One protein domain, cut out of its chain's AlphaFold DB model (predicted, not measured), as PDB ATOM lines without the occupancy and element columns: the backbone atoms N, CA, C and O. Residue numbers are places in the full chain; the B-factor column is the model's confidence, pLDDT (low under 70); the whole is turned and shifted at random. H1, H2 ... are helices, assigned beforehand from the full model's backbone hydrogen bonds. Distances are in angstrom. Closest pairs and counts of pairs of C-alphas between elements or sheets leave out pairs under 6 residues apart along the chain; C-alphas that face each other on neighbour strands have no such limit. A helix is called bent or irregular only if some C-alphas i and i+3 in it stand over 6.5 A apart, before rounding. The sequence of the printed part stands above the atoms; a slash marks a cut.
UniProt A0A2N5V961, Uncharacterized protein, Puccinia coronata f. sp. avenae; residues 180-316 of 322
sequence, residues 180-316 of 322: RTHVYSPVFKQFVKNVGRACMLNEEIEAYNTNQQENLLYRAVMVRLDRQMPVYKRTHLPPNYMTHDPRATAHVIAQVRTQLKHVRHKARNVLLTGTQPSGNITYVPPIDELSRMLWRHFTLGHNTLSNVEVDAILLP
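This is residues 180 to 316 of the 322 residues of an uncharacterized protein of Puccinia coronata f. sp. avenae (UniProt A0A2N5V961). One long helix, H4, runs along much of an elongated body; H1 and H2, crossing each other, pack on one side of its middle. Past them the chain folds back, and H5 packs on the last residues of H4, with H6 crossing H5 on its far side; H3 lies toward the opposite end, near H1. The printed part has 137 residues with six named helices, H1 to H6 in order, and no named strand: all helix, the packing mostly crossed. It is only just loose, close to compact, with a radius of gyration of the C-alphas of 17.3 A, and spans 52 by 28 by 28 A.

H4, residues 246 to 271, touches H1, residues 186 to 200, with residues 256 to 263 alone, at a steep tilt of 56 degrees, the same way; the closest C-alphas, of Gly 196 and Leu 260, are 6.2 A apart. H2, residues 213 to 226, touches H1 at Val 221 and Val 195, their closest C-alphas 6.1 A apart. H4 and H5, residues 287 to 299, form a helical hairpin, closest at the C-alphas of Val 270 and Leu 294, 6.1 A. H6, residues 307 to 314, touches H5, about perpendicular at 80 degrees, closest at the C-alphas of Val 310 and Arg 292, 6.4 A. H3, residues 230 to 236, is close to H1 but not clearly touching: the closest C-alphas, of His 236 and Phe 188, are 6.2 A apart. Every O i to N i+4 pair is within hydrogen-bond range in H1, H3, H4, H5 and H6, and 8 of 10 in H2.

H4 is 36.6 A long, from C-alpha 246 at (52.639, 21.467, 54.232). H1 measures 20.6 A, H2 20.4 A, H5 18.2 A, and H3 and H6 10.2 A each. H2 is only just irregular: C-alphas 213 and 216 are 6.6 A apart. H6 ends at C-alpha 314, (28.425, 0.759, 29.852).

The C-alphas farthest apart, of Thr 243 and Thr 282, are 54.0 A apart. The printed part has no cut. The links H1 to H2 and H4 to H5 are long. Residues 207 to 215, 274 to 281, 300 to 303 and 315 to 316 have pLDDT under 70.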
ATOM      1  N   ARG A 180      43.452  25.526  60.377       73.25
ATOM      2  CA  ARG A 180      42.659  24.581  61.183       73.25
ATOM      3  C   ARG A 180      41.178  24.943  61.255       73.25
ATOM      4  O   ARG A 180      40.350  24.046  61.372       73.25
ATOM      5  N   THR A 181      40.842  26.229  61.201       81.00
ATOM      6  CA  THR A 181      39.449  26.698  61.222       81.00
ATOM      7  C   THR A 181      38.835  26.823  59.831       81.00
ATOM      8  O   THR A 181      37.662  27.178  59.716       81.00
ATOM      9  N   HIS A 182      39.587  26.506  58.767       86.19
ATOM     10  CA  HIS A 182      39.098  26.621  57.396       86.19
ATOM     11  C   HIS A 182      37.893  25.713  57.146       86.19
ATOM     12  O   HIS A 182      37.996  24.481  57.146       86.19
ATOM     13  N   VAL A 183      36.748  26.325  56.849       89.31
ATOM     14  CA  VAL A 183      35.522  25.605  56.510       89.31
ATOM     15  C   VAL A 183      35.421  25.448  54.999       89.31
ATOM     16  O   VAL A 183      35.273  26.410  54.250       89.31
ATOM     17  N   TYR A 184      35.445  24.200  54.534       92.25
ATOM     18  CA  TYR A 184      35.269  23.911  53.115       92.25
ATOM     19  C   TYR A 184      33.856  24.224  52.628       92.25
ATOM     20  O   TYR A 184      32.871  23.697  53.163       92.25
ATOM     21  N   SER A 185      33.788  24.987  51.536       92.50
ATOM     22  CA  SER A 185      32.545  25.331  50.852       92.50
ATOM     23  C   SER A 185      31.799  24.079  50.353       92.50
ATOM     24  O   SER A 185      32.417  23.048  50.046       92.50
ATOM     25  N   PRO A 186      30.460  24.140  50.228       92.38
ATOM     26  CA  PRO A 186      29.687  23.056  49.623       92.38
ATOM     27  C   PRO A 186      30.116  22.798  48.174       92.38
ATOM     28  O   PRO A 186      30.175  21.642  47.760       92.38
ATOM     29  N   VAL A 187      30.508  23.850  47.445       92.75
ATOM     30  CA  VAL A 187      31.031  23.771  46.072       92.75
ATOM     31  C   VAL A 187      32.266  22.875  46.011       92.75
ATOM     32  O   VAL A 187      32.305  21.942  45.212       92.75
ATOM     33  N   PHE A 188      33.236  23.074  46.909       93.88
ATOM     34  CA  PHE A 188      34.431  22.233  46.965       93.88
ATOM     35  C   PHE A 188      34.101  20.779  47.302       93.88
ATOM     36  O   PHE A 188      34.578  19.853  46.644       93.88
ATOM     37  N   LYS A 189      33.257  20.561  48.317       94.31
ATOM     38  CA  LYS A 189      32.840  19.207  48.707       94.31
ATOM     39  C   LYS A 189      32.154  18.496  47.539       94.31
ATOM     40  O   LYS A 189      32.432  17.322  47.297       94.31
ATOM     41  N   GLN A 190      31.290  19.196  46.806       93.12
ATOM     42  CA  GLN A 190      30.592  18.650  45.647       93.12
ATOM     43  C   GLN A 190      31.542  18.392  44.477       93.12
ATOM     44  O   GLN A 190      31.440  17.339  43.856       93.12
ATOM     45  N   PHE A 191      32.509  19.278  44.223       94.44
ATOM     46  CA  PHE A 191      33.570  19.056  43.241       94.44
ATOM     47  C   PHE A 191      34.317  17.748  43.521       94.44
ATOM     48  O   PHE A 191      34.381  16.876  42.653       94.44
ATOM     49  N   VAL A 192      34.808  17.563  44.752       94.12
ATOM     50  CA  VAL A 192      35.535  16.345  45.138       94.12
ATOM     51  C   VAL A 192      34.652  15.109  44.984       94.12
ATOM     52  O   VAL A 192      35.097  14.103  44.432       94.12
ATOM     53  N   LYS A 193      33.387  15.176  45.423       92.62
ATOM     54  CA  LYS A 193      32.432  14.073  45.254       92.62
ATOM     55  C   LYS A 193      32.196  13.751  43.781       92.62
ATOM     56  O   LYS A 193      32.238  12.584  43.425       92.62
ATOM     57  N   ASN A 194      31.967  14.746  42.930       91.94
ATOM     58  CA  ASN A 194      31.679  14.548  41.509       91.94
ATOM     59  C   ASN A 194      32.877  13.953  40.769       91.94
ATOM     60  O   ASN A 194      32.721  12.991  40.021       91.94
ATOM     61  N   VAL A 195      34.081  14.469  41.030       91.56
ATOM     62  CA  VAL A 195      35.313  13.890  40.488       91.56
ATOM     63  C   VAL A 195      35.497  12.461  40.989       91.56
ATOM     64  O   VAL A 195      35.731  11.569  40.180       91.56
ATOM     65  N   GLY A 196      35.322  12.228  42.292       90.94
ATOM     66  CA  GLY A 196      35.408  10.898  42.887       90.94
ATOM     67  C   GLY A 196      34.433   9.909  42.248       90.94
ATOM     68  O   GLY A 196      34.849   8.836  41.835       90.94
ATOM     69  N   ARG A 197      33.158  10.283  42.091       90.19
ATOM     70  CA  ARG A 197      32.121   9.470  41.428       90.19
ATOM     71  C   ARG A 197      32.482   9.141  39.981       90.19
ATOM     72  O   ARG A 197      32.376   7.991  39.577       90.19
ATOM     73  N   ALA A 198      32.952  10.128  39.219       88.44
ATOM     74  CA  ALA A 198      33.381   9.911  37.840       88.44
ATOM     75  C   ALA A 198      34.580   8.951  37.758       88.44
ATOM     76  O   ALA A 198      34.627   8.097  36.879       88.44
ATOM     77  N   CYS A 199      35.534   9.073  38.684       87.50
ATOM     78  CA  CYS A 199      36.693   8.189  38.768       87.50
ATOM     79  C   CYS A 199      36.333   6.767  39.222       87.50
ATOM     80  O   CYS A 199      36.942   5.828  38.736       87.50
ATOM     81  N   MET A 200      35.334   6.593  40.092       84.88
ATOM     82  CA  MET A 200      34.831   5.269  40.502       84.88
ATOM     83  C   MET A 200      34.208   4.475  39.348       84.88
ATOM     84  O   MET A 200      34.071   3.264  39.455       84.88
ATOM     85  N   LEU A 201      33.794   5.157  38.277       83.31
ATOM     86  CA  LEU A 201      33.277   4.527  37.066       83.31
ATOM     87  C   LEU A 201      34.369   4.297  36.005       83.31
ATOM     88  O   LEU A 201      34.051   3.785  34.933       83.31
ATOM     89  N   ASN A 202      35.609   4.732  36.247       80.94
ATOM     90  CA  ASN A 202      36.719   4.543  35.316       80.94
ATOM     91  C   ASN A 202      37.356   3.165  35.526       80.94
ATOM     92  O   ASN A 202      37.656   2.801  36.660       80.94
ATOM     93  N   GLU A 203      37.609   2.443  34.438       71.69
ATOM     94  CA  GLU A 203      38.169   1.089  34.470       71.69
ATOM     95  C   GLU A 203      39.606   1.041  34.980       71.69
ATOM     96  O   GLU A 203      40.002   0.111  35.672       71.69
ATOM     97  N   GLU A 204      40.380   2.080  34.688       71.38
ATOM     98  CA  GLU A 204      41.792   2.151  35.066       71.38
ATOM     99  C   GLU A 204      41.998   2.426  36.565       71.38
ATOM    100  O   GLU A 204      43.125   2.403  37.064       71.38
ATOM    101  N   ILE A 205      40.927   2.761  37.295       74.75
ATOM    102  CA  ILE A 205      41.013   3.195  38.687       74.75
ATOM    103  C   ILE A 205      40.535   2.080  39.605       74.75
ATOM    104  O   ILE A 205      39.345   1.884  39.844       74.75
ATOM    105  N   GLU A 206      41.499   1.411  40.225       72.69
ATOM    106  CA  GLU A 206      41.218   0.379  41.209       72.69
ATOM    107  C   GLU A 206      40.853   0.997  42.572       72.69
ATOM    108  O   GLU A 206      41.703   1.352  43.393       72.69
ATOM    109  N   ALA A 207      39.553   1.163  42.823       66.44
ATOM    110  CA  ALA A 207      39.045   1.834  44.023       66.44
ATOM    111  C   ALA A 207      39.108   0.992  45.319       66.44
ATOM    112  O   ALA A 207      38.920   1.545  46.411       66.44
ATOM    113  N   TYR A 208      39.354  -0.323  45.213       67.44
ATOM    114  CA  TYR A 208      39.254  -1.290  46.319       67.44
ATOM    115  C   TYR A 208      40.459  -2.253  46.479       67.44
ATOM    116  O   TYR A 208      40.345  -3.211  47.237       67.44
ATOM    117  N   ASN A 209      41.650  -1.985  45.925       62.38
ATOM    118  CA  ASN A 209      42.849  -2.820  46.171       62.38
ATOM    119  C   ASN A 209      43.478  -2.678  47.578       62.38
ATOM    120  O   ASN A 209      43.810  -1.577  48.024       62.38
ATOM    121  N   THR A 210      43.728  -3.807  48.238       56.78
ATOM    122  CA  THR A 210      44.206  -3.985  49.619       56.78
ATOM    123  C   THR A 210      45.437  -3.152  50.023       56.78
ATOM    124  O   THR A 210      45.559  -2.839  51.202       56.78
ATOM    125  N   ASN A 211      46.312  -2.718  49.096       51.19
ATOM    126  CA  ASN A 211      47.601  -2.098  49.469       51.19
ATOM    127  C   ASN A 211      47.836  -0.647  48.978       51.19
ATOM    128  O   ASN A 211      48.725   0.028  49.495       51.19
ATOM    129  N   GLN A 212      47.058  -0.127  48.013       55.34
ATOM    130  CA  GLN A 212      47.243   1.229  47.439       55.34
ATOM    131  C   GLN A 212      45.927   1.992  47.162       55.34
ATOM    132  O   GLN A 212      45.923   3.012  46.470       55.34
ATOM    133  N   GLN A 213      44.815   1.536  47.747       53.28
ATOM    134  CA  GLN A 213      43.450   2.086  47.643       53.28
ATOM    135  C   GLN A 213      43.343   3.616  47.722       53.28
ATOM    136  O   GLN A 213      42.539   4.237  47.026       53.28
ATOM    137  N   GLU A 214      44.130   4.233  48.603       54.25
ATOM    138  CA  GLU A 214      44.090   5.677  48.819       54.25
ATOM    139  C   GLU A 214      44.952   6.461  47.841       54.25
ATOM    140  O   GLU A 214      44.911   7.679  47.903       54.25
ATOM    141  N   ASN A 215      45.723   5.821  46.961       64.25
ATOM    142  CA  ASN A 215      46.646   6.535  46.088       64.25
ATOM    143  C   ASN A 215      46.027   6.847  44.732       64.25
ATOM    144  O   ASN A 215      46.077   8.001  44.338       64.25
ATOM    145  N   LEU A 216      45.405   5.900  44.025       80.62
ATOM    146  CA  LEU A 216      44.970   6.157  42.641       80.62
ATOM    147  C   LEU A 216      43.755   7.087  42.554       80.62
ATOM    148  O   LEU A 216      43.814   8.112  41.876       80.62
ATOM    149  N   LEU A 217      42.678   6.785  43.286       84.25
ATOM    150  CA  LEU A 217      41.454   7.597  43.278       84.25
ATOM    151  C   LEU A 217      41.707   9.012  43.818       84.25
ATOM    152  O   LEU A 217      41.296  10.009  43.228       84.25
ATOM    153  N   TYR A 218      42.424   9.101  44.933       88.31
ATOM    154  CA  TYR A 218      42.872  10.366  45.508       88.31
ATOM    155  C   TYR A 218      43.794  11.129  44.553       88.31
ATOM    156  O   TYR A 218      43.549  12.306  44.312       88.31
ATOM    157  N   ARG A 219      44.811  10.482  43.966       88.56
ATOM    158  CA  ARG A 219      45.729  11.122  43.013       88.56
ATOM    159  C   ARG A 219      44.973  11.652  41.809       88.56
ATOM    160  O   ARG A 219      45.225  12.781  41.409       88.56
ATOM    161  N   ALA A 220      44.018  10.897  41.272       89.19
ATOM    162  CA  ALA A 220      43.171  11.359  40.179       89.19
ATOM    163  C   ALA A 220      42.395  12.631  40.564       89.19
ATOM    164  O   ALA A 220      42.329  13.582  39.783       89.19
ATOM    165  N   VAL A 221      41.862  12.687  41.788       91.81
ATOM    166  CA  VAL A 221      41.167  13.872  42.307       91.81
ATOM    167  C   VAL A 221      42.122  15.048  42.494       91.81
ATOM    168  O   VAL A 221      41.798  16.151  42.062       91.81
ATOM    169  N   MET A 222      43.299  14.824  43.080       92.44
ATOM    170  CA  MET A 222      44.303  15.869  43.286       92.44
ATOM    171  C   MET A 222      44.814  16.429  41.960       92.44
ATOM    172  O   MET A 222      44.833  17.639  41.798       92.44
ATOM    173  N   VAL A 223      45.082  15.586  40.956       91.94
ATOM    174  CA  VAL A 223      45.465  16.035  39.605       91.94
ATOM    175  C   VAL A 223      44.382  16.926  38.987       91.94
ATOM    176  O   VAL A 223      44.688  17.932  38.348       91.94
ATOM    177  N   ARG A 224      43.095  16.597  39.173       92.75
ATOM    178  CA  ARG A 224      42.001  17.461  38.697       92.75
ATOM    179  C   ARG A 224      41.835  18.729  39.531       92.75
ATOM    180  O   ARG A 224      41.427  19.747  38.973       92.75
ATOM    181  N   LEU A 225      42.138  18.682  40.827       93.38
ATOM    182  CA  LEU A 225      42.177  19.859  41.696       93.38
ATOM    183  C   LEU A 225      43.314  20.802  41.282       93.38
ATOM    184  O   LEU A 225      43.119  22.014  41.218       93.38
ATOM    185  N   ASP A 226      44.468  20.253  40.912       91.31
ATOM    186  CA  ASP A 226      45.628  21.012  40.457       91.31
ATOM    187  C   ASP A 226      45.366  21.739  39.138       91.31
ATOM    188  O   ASP A 226      45.865  22.847  38.945       91.31
ATOM    189  N   ARG A 227      44.508  21.177  38.283       92.81
ATOM    190  CA  ARG A 227      44.044  21.803  37.035       92.81
ATOM    191  C   ARG A 227      42.983  22.891  37.232       92.81
ATOM    192  O   ARG A 227      42.641  23.562  36.263       92.81
ATOM    193  N   GLN A 228      42.436  23.071  38.437       92.94
ATOM    194  CA  GLN A 228      41.454  24.131  38.685       92.94
ATOM    195  C   GLN A 228      42.079  25.518  38.565       92.94
ATOM    196  O   GLN A 228      43.256  25.722  38.877       92.94
ATOM    197  N   MET A 229      41.259  26.491  38.167       90.69
ATOM    198  CA  MET A 229      41.702  27.874  38.029       90.69
ATOM    199  C   MET A 229      42.266  28.432  39.349       90.69
ATOM    200  O   MET A 229      41.747  28.117  40.424       90.69
ATOM    201  N   PRO A 230      43.269  29.327  39.298       88.31
ATOM    202  CA  PRO A 230      43.822  29.968  40.493       88.31
ATOM    203  C   PRO A 230      42.766  30.656  41.366       88.31
ATOM    204  O   PRO A 230      42.844  30.590  42.590       88.31
ATOM    205  N   VAL A 231      41.749  31.265  40.745       90.00
ATOM    206  CA  VAL A 231      40.626  31.906  41.449       90.00
ATOM    207  C   VAL A 231      39.863  30.886  42.294       90.00
ATOM    208  O   VAL A 231      39.692  31.092  43.490       90.00
ATOM    209  N   TYR A 232      39.515  29.732  41.714       92.00
ATOM    210  CA  TYR A 232      38.849  28.638  42.427       92.00
ATOM    211  C   TYR A 232      39.655  28.185  43.652       92.00
ATOM    212  O   TYR A 232      39.103  28.000  44.737       92.00
ATOM    213  N   LYS A 233      40.980  28.043  43.496       90.88
ATOM    214  CA  LYS A 233      41.872  27.635  44.587       90.88
ATOM    215  C   LYS A 233      41.882  28.660  45.724       90.88
ATOM    216  O   LYS A 233      41.786  28.259  46.877       90.88
ATOM    217  N   ARG A 234      41.926  29.961  45.422       88.50
ATOM    218  CA  ARG A 234      41.899  31.033  46.438       88.50
ATOM    219  C   ARG A 234      40.573  31.106  47.195       88.50
ATOM    220  O   ARG A 234      40.578  31.387  48.385       88.50
ATOM    221  N   THR A 235      39.453  30.857  46.519       89.62
ATOM    222  CA  THR A 235      38.116  30.975  47.122       89.62
ATOM    223  C   THR A 235      37.734  29.764  47.972       89.62
ATOM    224  O   THR A 235      36.956  29.890  48.916       89.62
ATOM    225  N   HIS A 236      38.216  28.568  47.627       91.19
ATOM    226  CA  HIS A 236      37.688  27.327  48.202       91.19
ATOM    227  C   HIS A 236      38.692  26.486  48.989       91.19
ATOM    228  O   HIS A 236      38.276  25.587  49.729       91.19
ATOM    229  N   LEU A 237      39.990  26.752  48.850       91.94
ATOM    230  CA  LEU A 237      41.036  26.032  49.570       91.94
ATOM    231  C   LEU A 237      41.545  26.856  50.758       91.94
ATOM    232  O   LEU A 237      41.324  28.066  50.796       91.94
ATOM    233  N   PRO A 238      42.205  26.208  51.734       90.12
ATOM    234  CA  PRO A 238      42.786  26.909  52.865       90.12
ATOM    235  C   PRO A 238      43.792  27.979  52.421       90.12
ATOM    236  O   PRO A 238      44.449  27.820  51.379       90.12
ATOM    237  N   PRO A 239      43.976  29.039  53.227       84.44
ATOM    238  CA  PRO A 239      45.037  30.010  52.991       84.44
ATOM    239  C   PRO A 239      46.396  29.297  52.914       84.44
ATOM    240  O   PRO A 239      46.602  28.265  53.550       84.44
ATOM    241  N   ASN A 240      47.317  29.832  52.111       86.31
ATOM    242  CA  ASN A 240      48.661  29.277  51.878       86.31
ATOM    243  C   ASN A 240      48.713  27.897  51.190       86.31
ATOM    244  O   ASN A 240      49.792  27.342  50.987       86.31
ATOM    245  N   TYR A 241      47.581  27.352  50.727       87.88
ATOM    246  CA  TYR A 241      47.607  26.136  49.907       87.88
ATOM    247  C   TYR A 241      48.400  26.340  48.603       87.88
ATOM    248  O   TYR A 241      49.186  25.487  48.200       87.88
ATOM    249  N   MET A 242      48.244  27.503  47.960       88.31
ATOM    250  CA  MET A 242      48.952  27.825  46.714       88.31
ATOM    251  C   MET A 242      50.458  28.036  46.892       88.31
ATOM    252  O   MET A 242      51.198  27.919  45.924       88.31
ATOM    253  N   THR A 243      50.914  28.341  48.107       88.38
ATOM    254  CA  THR A 243      52.340  28.473  48.433       88.38
ATOM    255  C   THR A 243      52.956  27.136  48.851       88.38
ATOM    256  O   THR A 243      54.063  27.119  49.373       88.38
ATOM    257  N   HIS A 244      52.237  26.024  48.644       85.44
ATOM    258  CA  HIS A 244      52.648  24.672  49.022       85.44
ATOM    259  C   HIS A 244      52.993  24.529  50.511       85.44
ATOM    260  O   HIS A 244      53.858  23.735  50.877       85.44
ATOM    261  N   ASP A 245      52.291  25.264  51.383       89.62
ATOM    262  CA  ASP A 245      52.419  25.069  52.827       89.62
ATOM    263  C   ASP A 245      52.034  23.616  53.182       89.62
ATOM    264  O   ASP A 245      50.918  23.177  52.851       89.62
ATOM    265  N   PRO A 246      52.920  22.845  53.847       88.44
ATOM    266  CA  PRO A 246      52.639  21.467  54.232       88.44
ATOM    267  C   PRO A 246      51.352  21.313  55.046       88.44
ATOM    268  O   PRO A 246      50.655  20.306  54.913       88.44
ATOM    269  N   ARG A 247      50.995  22.312  55.862       88.38
ATOM    270  CA  ARG A 247      49.810  22.254  56.735       88.38
ATOM    271  C   ARG A 247      48.521  22.465  55.960       88.38
ATOM    272  O   ARG A 247      47.608  21.646  56.072       88.38
ATOM    273  N   ALA A 248      48.464  23.516  55.143       88.69
ATOM    274  CA  ALA A 248      47.347  23.744  54.229       88.69
ATOM    275  C   ALA A 248      47.148  22.545  53.290       88.69
ATOM    276  O   ALA A 248      46.022  22.088  53.087       88.69
ATOM    277  N   THR A 249      48.249  21.980  52.791       91.00
ATOM    278  CA  THR A 249      48.229  20.772  51.966       91.00
ATOM    279  C   THR A 249      47.634  19.600  52.738       91.00
ATOM    280  O   THR A 249      46.618  19.060  52.312       91.00
ATOM    281  N   ALA A 250      48.174  19.248  53.908       89.62
ATOM    282  CA  ALA A 250      47.667  18.147  54.730       89.62
ATOM    283  C   ALA A 250      46.172  18.295  55.069       89.62
ATOM    284  O   ALA A 250      45.428  17.312  55.026       89.62
ATOM    285  N   HIS A 251      45.709  19.520  55.330       91.69
ATOM    286  CA  HIS A 251      44.301  19.804  55.592       91.69
ATOM    287  C   HIS A 251      43.406  19.510  54.374       91.69
ATOM    288  O   HIS A 251      42.331  18.920  54.516       91.69
ATOM    289  N   VAL A 252      43.850  19.867  53.161       93.06
ATOM    290  CA  VAL A 252      43.148  19.525  51.907       93.06
ATOM    291  C   VAL A 252      43.143  18.022  51.680       93.06
ATOM    292  O   VAL A 252      42.093  17.459  51.371       93.06
ATOM    293  N   ILE A 253      44.276  17.355  51.896       91.62
ATOM    294  CA  ILE A 253      44.394  15.900  51.750       91.62
ATOM    295  C   ILE A 253      43.386  15.184  52.651       91.62
ATOM    296  O   ILE A 253      42.625  14.338  52.175       91.62
ATOM    297  N   ALA A 254      43.344  15.546  53.935       91.38
ATOM    298  CA  ALA A 254      42.422  14.957  54.903       91.38
ATOM    299  C   ALA A 254      40.958  15.144  54.478       91.38
ATOM    300  O   ALA A 254      40.156  14.200  54.520       91.38
ATOM    301  N   GLN A 255      40.613  16.337  53.991       93.50
ATOM    302  CA  GLN A 255      39.264  16.614  53.519       93.50
ATOM    303  C   GLN A 255      38.907  15.809  52.267       93.50
ATOM    304  O   GLN A 255      37.820  15.230  52.199       93.50
ATOM    305  N   VAL A 256      39.805  15.743  51.282       93.62
ATOM    306  CA  VAL A 256      39.588  14.968  50.054       93.62
ATOM    307  C   VAL A 256      39.380  13.495  50.396       93.62
ATOM    308  O   VAL A 256      38.390  12.904  49.965       93.62
ATOM    309  N   ARG A 257      40.238  12.916  51.245       91.69
ATOM    310  CA  ARG A 257      40.095  11.528  51.713       91.69
ATOM    311  C   ARG A 257      38.755  11.285  52.399       91.69
ATOM    312  O   ARG A 257      38.099  10.285  52.112       91.69
ATOM    313  N   THR A 258      38.305  12.221  53.232       92.62
ATOM    314  CA  THR A 258      36.995  12.146  53.895       92.62
ATOM    315  C   THR A 258      35.851  12.103  52.878       92.62
ATOM    316  O   THR A 258      34.976  11.241  52.957       92.62
ATOM    317  N   GLN A 259      35.871  12.968  51.860       93.12
ATOM    318  CA  GLN A 259      34.842  12.944  50.815       93.12
ATOM    319  C   GLN A 259      34.878  11.651  49.990       93.12
ATOM    320  O   GLN A 259      33.829  11.070  49.711       93.12
ATOM    321  N   LEU A 260      36.067  11.152  49.649       91.44
ATOM    322  CA  LEU A 260      36.216   9.895  48.911       91.44
ATOM    323  C   LEU A 260      35.786   8.680  49.733       91.44
ATOM    324  O   LEU A 260      35.207   7.745  49.181       91.44
ATOM    325  N   LYS A 261      35.989   8.699  51.057       90.56
ATOM    326  CA  LYS A 261      35.410   7.703  51.965       90.56
ATOM    327  C   LYS A 261      33.893   7.664  51.799       90.56
ATOM    328  O   LYS A 261      33.354   6.580  51.590       90.56
ATOM    329  N   HIS A 262      33.213   8.811  51.820       90.81
ATOM    330  CA  HIS A 262      31.761   8.859  51.625       90.81
ATOM    331  C   HIS A 262      31.324   8.346  50.249       90.81
ATOM    332  O   HIS A 262      30.353   7.597  50.170       90.81
ATOM    333  N   VAL A 263      32.043   8.697  49.176       90.69
ATOM    334  CA  VAL A 263      31.753   8.183  47.825       90.69
ATOM    335  C   VAL A 263      31.860   6.657  47.788       90.69
ATOM    336  O   VAL A 263      30.918   6.002  47.344       90.69
ATOM    337  N   ARG A 264      32.942   6.081  48.328       88.56
ATOM    338  CA  ARG A 264      33.133   4.622  48.408       88.56
ATOM    339  C   ARG A 264      32.080   3.931  49.269       88.56
ATOM    340  O   ARG A 264      31.608   2.862  48.902       88.56
ATOM    341  N   HIS A 265      31.692   4.523  50.399       89.19
ATOM    342  CA  HIS A 265      30.622   3.963  51.234       89.19
ATOM    343  C   HIS A 265      29.308   3.914  50.460       89.19
ATOM    344  O   HIS A 265      28.611   2.908  50.490       89.19
ATOM    345  N   LYS A 266      29.003   4.970  49.703       87.75
ATOM    346  CA  LYS A 266      27.793   5.012  48.890       87.75
ATOM    347  C   LYS A 266      27.822   3.981  47.758       87.75
ATOM    348  O   LYS A 266      26.830   3.294  47.555       87.75
ATOM    349  N   ALA A 267      28.969   3.824  47.097       87.44
ATOM    350  CA  ALA A 267      29.199   2.788  46.088       87.44
ATOM    351  C   ALA A 267      28.970   1.384  46.657       87.44
ATOM    352  O   ALA A 267      28.178   0.614  46.128       87.44
ATOM    353  N   ARG A 268      29.619   1.092  47.791       87.00
ATOM    354  CA  ARG A 268      29.480  -0.171  48.517       87.00
ATOM    355  C   ARG A 268      28.020  -0.453  48.852       87.00
ATOM    356  O   ARG A 268      27.570  -1.565  48.626       87.00
ATOM    357  N   ASN A 269      27.284   0.529  49.365       87.12
ATOM    358  CA  ASN A 269      25.878   0.338  49.717       87.12
ATOM    359  C   ASN A 269      25.027  -0.041  48.496       87.12
ATOM    360  O   ASN A 269      24.160  -0.894  48.621       87.12
ATOM    361  N   VAL A 270      25.298   0.547  47.325       85.50
ATOM    362  CA  VAL A 270      24.616   0.171  46.075       85.50
ATOM    363  C   VAL A 270      25.014  -1.237  45.630       85.50
ATOM    364  O   VAL A 270      24.148  -2.023  45.268       85.50
ATOM    365  N   LEU A 271      26.296  -1.591  45.705       82.75
ATOM    366  CA  LEU A 271      26.778  -2.927  45.334       82.75
ATOM    367  C   LEU A 271      26.287  -4.032  46.279       82.75
ATOM    368  O   LEU A 271      26.164  -5.178  45.869       82.75
ATOM    369  N   LEU A 272      25.988  -3.693  47.532       83.50
ATOM    370  CA  LEU A 272      25.409  -4.609  48.516       83.50
ATOM    371  C   LEU A 272      23.873  -4.633  48.478       83.50
ATOM    372  O   LEU A 272      23.246  -5.233  49.354       83.50
ATOM    373  N   THR A 273      23.248  -4.017  47.475       79.38
ATOM    374  CA  THR A 273      21.788  -4.060  47.333       79.38
ATOM    375  C   THR A 273      21.318  -5.500  47.105       79.38
ATOM    376  O   THR A 273      21.945  -6.252  46.367       79.38
ATOM    377  N   GLY A 274      20.235  -5.906  47.774       60.75
ATOM    378  CA  GLY A 274      19.690  -7.268  47.695       60.75
ATOM    379  C   GLY A 274      20.392  -8.308  48.577       60.75
ATOM    380  O   GLY A 274      19.834  -9.375  48.803       60.75
ATOM    381  N   THR A 275      21.562  -7.999  49.156       62.56
ATOM    382  CA  THR A 275      22.186  -8.858  50.189       62.56
ATOM    383  C   THR A 275      21.529  -8.718  51.562       62.56
ATOM    384  O   THR A 275      21.617  -9.616  52.396       62.56
ATOM    385  N   GLN A 276      20.838  -7.600  51.786       56.81
ATOM    386  CA  GLN A 276      19.977  -7.375  52.935       56.81
ATOM    387  C   GLN A 276      18.583  -7.040  52.393       56.81
ATOM    388  O   GLN A 276      18.479  -6.107  51.585       56.81
ATOM    389  N   PRO A 277      17.527  -7.777  52.787       52.12
ATOM    390  CA  PRO A 277      16.173  -7.491  52.339       52.12
ATOM    391  C   PRO A 277      15.794  -6.095  52.836       52.12
ATOM    392  O   PRO A 277      15.538  -5.868  54.015       52.12
ATOM    393  N   SER A 278      15.845  -5.129  51.927       52.97
ATOM    394  CA  SER A 278      15.432  -3.747  52.135       52.97
ATOM    395  C   SER A 278      14.341  -3.478  51.110       52.97
ATOM    396  O   SER A 278      14.467  -3.902  49.963       52.97
ATOM    397  N   GLY A 279      13.247  -2.862  51.565       57.41
ATOM    398  CA  GLY A 279      11.854  -3.143  51.168       57.41
ATOM    399  C   GLY A 279      11.443  -3.139  49.690       57.41
ATOM    400  O   GLY A 279      10.289  -3.439  49.415       57.41
ATOM    401  N   ASN A 280      12.344  -2.858  48.751       65.00
ATOM    402  CA  ASN A 280      12.051  -2.810  47.320       65.00
ATOM    403  C   ASN A 280      12.733  -3.930  46.512       65.00
ATOM    404  O   ASN A 280      12.338  -4.163  45.375       65.00
ATOM    405  N   ILE A 281      13.757  -4.604  47.055       66.56
ATOM    406  CA  ILE A 281      14.526  -5.633  46.337       66.56
ATOM    407  C   ILE A 281      14.583  -6.903  47.190       66.56
ATOM    408  O   ILE A 281      15.185  -6.929  48.264       66.56
ATOM    409  N   THR A 282      13.923  -7.953  46.701       72.06
ATOM    410  CA  THR A 282      13.775  -9.264  47.358       72.06
ATOM    411  C   THR A 282      14.726 -10.332  46.816       72.06
ATOM    412  O   THR A 282      14.749 -11.445  47.334       72.06
ATOM    413  N   TYR A 283      15.513 -10.006  45.790       82.88
ATOM    414  CA  TYR A 283      16.490 -10.896  45.163       82.88
ATOM    415  C   TYR A 283      17.865 -10.223  45.094       82.88
ATOM    416  O   TYR A 283      17.974  -9.005  45.210       82.88
ATOM    417  N   VAL A 284      18.926 -11.006  44.899       82.44
ATOM    418  CA  VAL A 284      20.267 -10.463  44.633       82.44
ATOM    419  C   VAL A 284      20.340 -10.070  43.152       82.44
ATOM    420  O   VAL A 284      20.227 -10.966  42.311       82.44
ATOM    421  N   PRO A 285      20.512  -8.778  42.802       82.88
ATOM    422  CA  PRO A 285      20.495  -8.357  41.407       82.88
ATOM    423  C   PRO A 285      21.677  -8.924  40.607       82.88
ATOM    424  O   PRO A 285      22.784  -9.021  41.147       82.88
ATOM    425  N   PRO A 286      21.483  -9.272  39.321       84.38
ATOM    426  CA  PRO A 286      22.581  -9.660  38.445       84.38
ATOM    427  C   PRO A 286      23.559  -8.497  38.235       84.38
ATOM    428  O   PRO A 286      23.217  -7.322  38.410       84.38
ATOM    429  N   ILE A 287      24.784  -8.826  37.812       82.88
ATOM    430  CA  ILE A 287      25.883  -7.863  37.672       82.88
ATOM    431  C   ILE A 287      25.516  -6.684  36.756       82.88
ATOM    432  O   ILE A 287      25.771  -5.537  37.119       82.88
ATOM    433  N   ASP A 288      24.819  -6.924  35.642       82.88
ATOM    434  CA  ASP A 288      24.377  -5.868  34.720       82.88
ATOM    435  C   ASP A 288      23.407  -4.878  35.391       82.88
ATOM    436  O   ASP A 288      23.449  -3.669  35.158       82.88
ATOM    437  N   GLU A 289      22.539  -5.367  36.280       84.56
ATOM    438  CA  GLU A 289      21.603  -4.517  37.011       84.56
ATOM    439  C   GLU A 289      22.325  -3.670  38.063       84.56
ATOM    440  O   GLU A 289      22.136  -2.450  38.095       84.56
ATOM    441  N   LEU A 290      23.226  -4.275  38.846       84.38
ATOM    442  CA  LEU A 290      24.072  -3.553  39.806       84.38
ATOM    443  C   LEU A 290      24.902  -2.462  39.122       84.38
ATOM    444  O   LEU A 290      25.074  -1.369  39.663       84.38
ATOM    445  N   SER A 291      25.367  -2.738  37.910       84.38
ATOM    446  CA  SER A 291      26.150  -1.824  37.079       84.38
ATOM    447  C   SER A 291      25.365  -0.584  36.686       84.38
ATOM    448  O   SER A 291      25.816   0.544  36.915       84.38
ATOM    449  N   ARG A 292      24.146  -0.775  36.170       85.06
ATOM    450  CA  ARG A 292      23.224   0.326  35.863       85.06
ATOM    451  C   ARG A 292      22.861   1.117  37.114       85.06
ATOM    452  O   ARG A 292      22.850   2.348  37.078       85.06
ATOM    453  N   MET A 293      22.582   0.430  38.222       85.44
ATOM    454  CA  MET A 293      22.263   1.068  39.499       85.44
ATOM    455  C   MET A 293      23.420   1.941  39.986       85.44
ATOM    456  O   MET A 293      23.202   3.106  40.319       85.44
ATOM    457  N   LEU A 294      24.648   1.418  39.980       86.25
ATOM    458  CA  LEU A 294      25.846   2.148  40.383       86.25
ATOM    459  C   LEU A 294      26.092   3.363  39.482       86.25
ATOM    460  O   LEU A 294      26.346   4.461  39.985       86.25
ATOM    461  N   TRP A 295      25.964   3.188  38.165       86.69
ATOM    462  CA  TRP A 295      26.117   4.268  37.196       86.69
ATOM    463  C   TRP A 295      25.111   5.394  37.441       86.69
ATOM    464  O   TRP A 295      25.525   6.532  37.671       86.69
ATOM    465  N   ARG A 296      23.808   5.080  37.503       86.25
ATOM    466  CA  ARG A 296      22.738   6.063  37.774       86.25
ATOM    467  C   ARG A 296      22.951   6.775  39.107       86.25
ATOM    468  O   ARG A 296      22.792   7.990  39.222       86.25
ATOM    469  N   HIS A 297      23.385   6.025  40.115       85.12
ATOM    470  CA  HIS A 297      23.655   6.565  41.438       85.12
ATOM    471  C   HIS A 297      24.788   7.600  41.452       85.12
ATOM    472  O   HIS A 297      24.798   8.519  42.279       85.12
ATOM    473  N   PHE A 298      25.762   7.453  40.558       86.81
ATOM    474  CA  PHE A 298      26.883   8.371  40.432       86.81
ATOM    475  C   PHE A 298      26.636   9.519  39.462       86.81
ATOM    476  O   PHE A 298      27.216  10.588  39.667       86.81
ATOM    477  N   THR A 299      25.766   9.338  38.472       82.25
ATOM    478  CA  THR A 299      25.462  10.370  37.481       82.25
ATOM    479  C   THR A 299      24.355  11.338  37.898       82.25
ATOM    480  O   THR A 299      24.264  12.384  37.272       82.25
ATOM    481  N   LEU A 300      23.586  11.065  38.969       65.81
ATOM    482  CA  LEU A 300      22.667  11.968  39.714       65.81
ATOM    483  C   LEU A 300      21.726  12.903  38.909       65.81
ATOM    484  O   LEU A 300      21.042  13.728  39.506       65.81
ATOM    485  N   GLY A 301      21.632  12.754  37.591       60.00
ATOM    486  CA  GLY A 301      20.801  13.564  36.695       60.00
ATOM    487  C   GLY A 301      20.340  12.820  35.440       60.00
ATOM    488  O   GLY A 301      19.632  13.390  34.621       60.00
ATOM    489  N   HIS A 302      20.694  11.536  35.298       61.28
ATOM    490  CA  HIS A 302      20.343  10.696  34.145       61.28
ATOM    491  C   HIS A 302      19.505   9.472  34.548       61.28
ATOM    492  O   HIS A 302      19.639   8.391  33.979       61.28
ATOM    493  N   ASN A 303      18.621   9.636  35.539       64.75
ATOM    494  CA  ASN A 303      17.650   8.596  35.906       64.75
ATOM    495  C   ASN A 303      16.573   8.387  34.829       64.75
ATOM    496  O   ASN A 303      15.847   7.402  34.885       64.75
ATOM    497  N   THR A 304      16.473   9.304  33.865       71.25
ATOM    498  CA  THR A 304      15.526   9.257  32.747       71.25
ATOM    499  C   THR A 304      15.993   8.376  31.592       71.25
ATOM    500  O   THR A 304      15.185   8.059  30.727       71.25
ATOM    501  N   LEU A 305      17.270   7.972  31.564       79.19
ATOM    502  CA  LEU A 305      17.781   7.089  30.517       79.19
ATOM    503  C   LEU A 305      17.235   5.677  30.698       79.19
ATOM    504  O   LEU A 305      17.275   5.109  31.798       79.19
ATOM    505  N   SER A 306      16.778   5.094  29.595       85.06
ATOM    506  CA  SER A 306      16.346   3.703  29.528       85.06
ATOM    507  C   SER A 306      17.501   2.754  29.862       85.06
ATOM    508  O   SER A 306      18.677   3.100  29.755       85.06
ATOM    509  N   ASN A 307      17.183   1.523  30.279       85.00
ATOM    510  CA  ASN A 307      18.220   0.531  30.581       85.00
ATOM    511  C   ASN A 307      19.128   0.269  29.367       85.00
ATOM    512  O   ASN A 307      20.330   0.156  29.549       85.00
ATOM    513  N   VAL A 308      18.569   0.272  28.151       85.19
ATOM    514  CA  VAL A 308      19.308   0.044  26.897       85.19
ATOM    515  C   VAL A 308      20.323   1.156  26.624       85.19
ATOM    516  O   VAL A 308      21.450   0.879  26.229       85.19
ATOM    517  N   GLU A 309      19.958   2.415  26.869       85.38
ATOM    518  CA  GLU A 309      20.878   3.549  26.702       85.38
ATOM    519  C   GLU A 309      21.998   3.521  27.741       85.38
ATOM    520  O   GLU A 309      23.156   3.777  27.413       85.38
ATOM    521  N   VAL A 310      21.674   3.179  28.992       85.06
ATOM    522  CA  VAL A 310      22.694   3.014  30.034       85.06
ATOM    523  C   VAL A 310      23.623   1.857  29.676       85.06
ATOM    524  O   VAL A 310      24.838   2.015  29.766       85.06
ATOM    525  N   ASP A 311      23.085   0.735  29.202       82.31
ATOM    526  CA  ASP A 311      23.887  -0.396  28.740       82.31
ATOM    527  C   ASP A 311      24.780   0.005  27.564       82.31
ATOM    528  O   ASP A 311      25.943  -0.370  27.548       82.31
ATOM    529  N   ALA A 312      24.314   0.843  26.632       83.00
ATOM    530  CA  ALA A 312      25.147   1.362  25.547       83.00
ATOM    531  C   ALA A 312      26.323   2.227  26.035       83.00
ATOM    532  O   ALA A 312      27.407   2.186  25.456       83.00
ATOM    533  N   ILE A 313      26.136   2.973  27.126       80.81
ATOM    534  CA  ILE A 313      27.191   3.766  27.779       80.81
ATOM    535  C   ILE A 313      28.153   2.874  28.579       80.81
ATOM    536  O   ILE A 313      29.326   3.221  28.746       80.81
ATOM    537  N   LEU A 314      27.659   1.745  29.090       75.75
ATOM    538  CA  LEU A 314      28.425   0.759  29.852       75.75
ATOM    539  C   LEU A 314      29.094  -0.305  28.970       75.75
ATOM    540  O   LEU A 314      30.070  -0.893  29.409       75.75
ATOM    541  N   LEU A 315      28.637  -0.529  27.734       66.62
ATOM    542  CA  LEU A 315      29.207  -1.476  26.763       66.62
ATOM    543  C   LEU A 315      30.712  -1.271  26.504       66.62
ATOM    544  O   LEU A 315      31.416  -2.273  26.397       66.62
ATOM    545  N   PRO A 316      31.246  -0.031  26.448       61.34
ATOM    546  CA  PRO A 316      32.684   0.200  26.372       61.34
ATOM    547  C   PRO A 316      33.436  -0.166  27.657       61.34
ATOM    548  O   PRO A 316      34.658  -0.124  27.631       61.34
TER     549      PRO A 316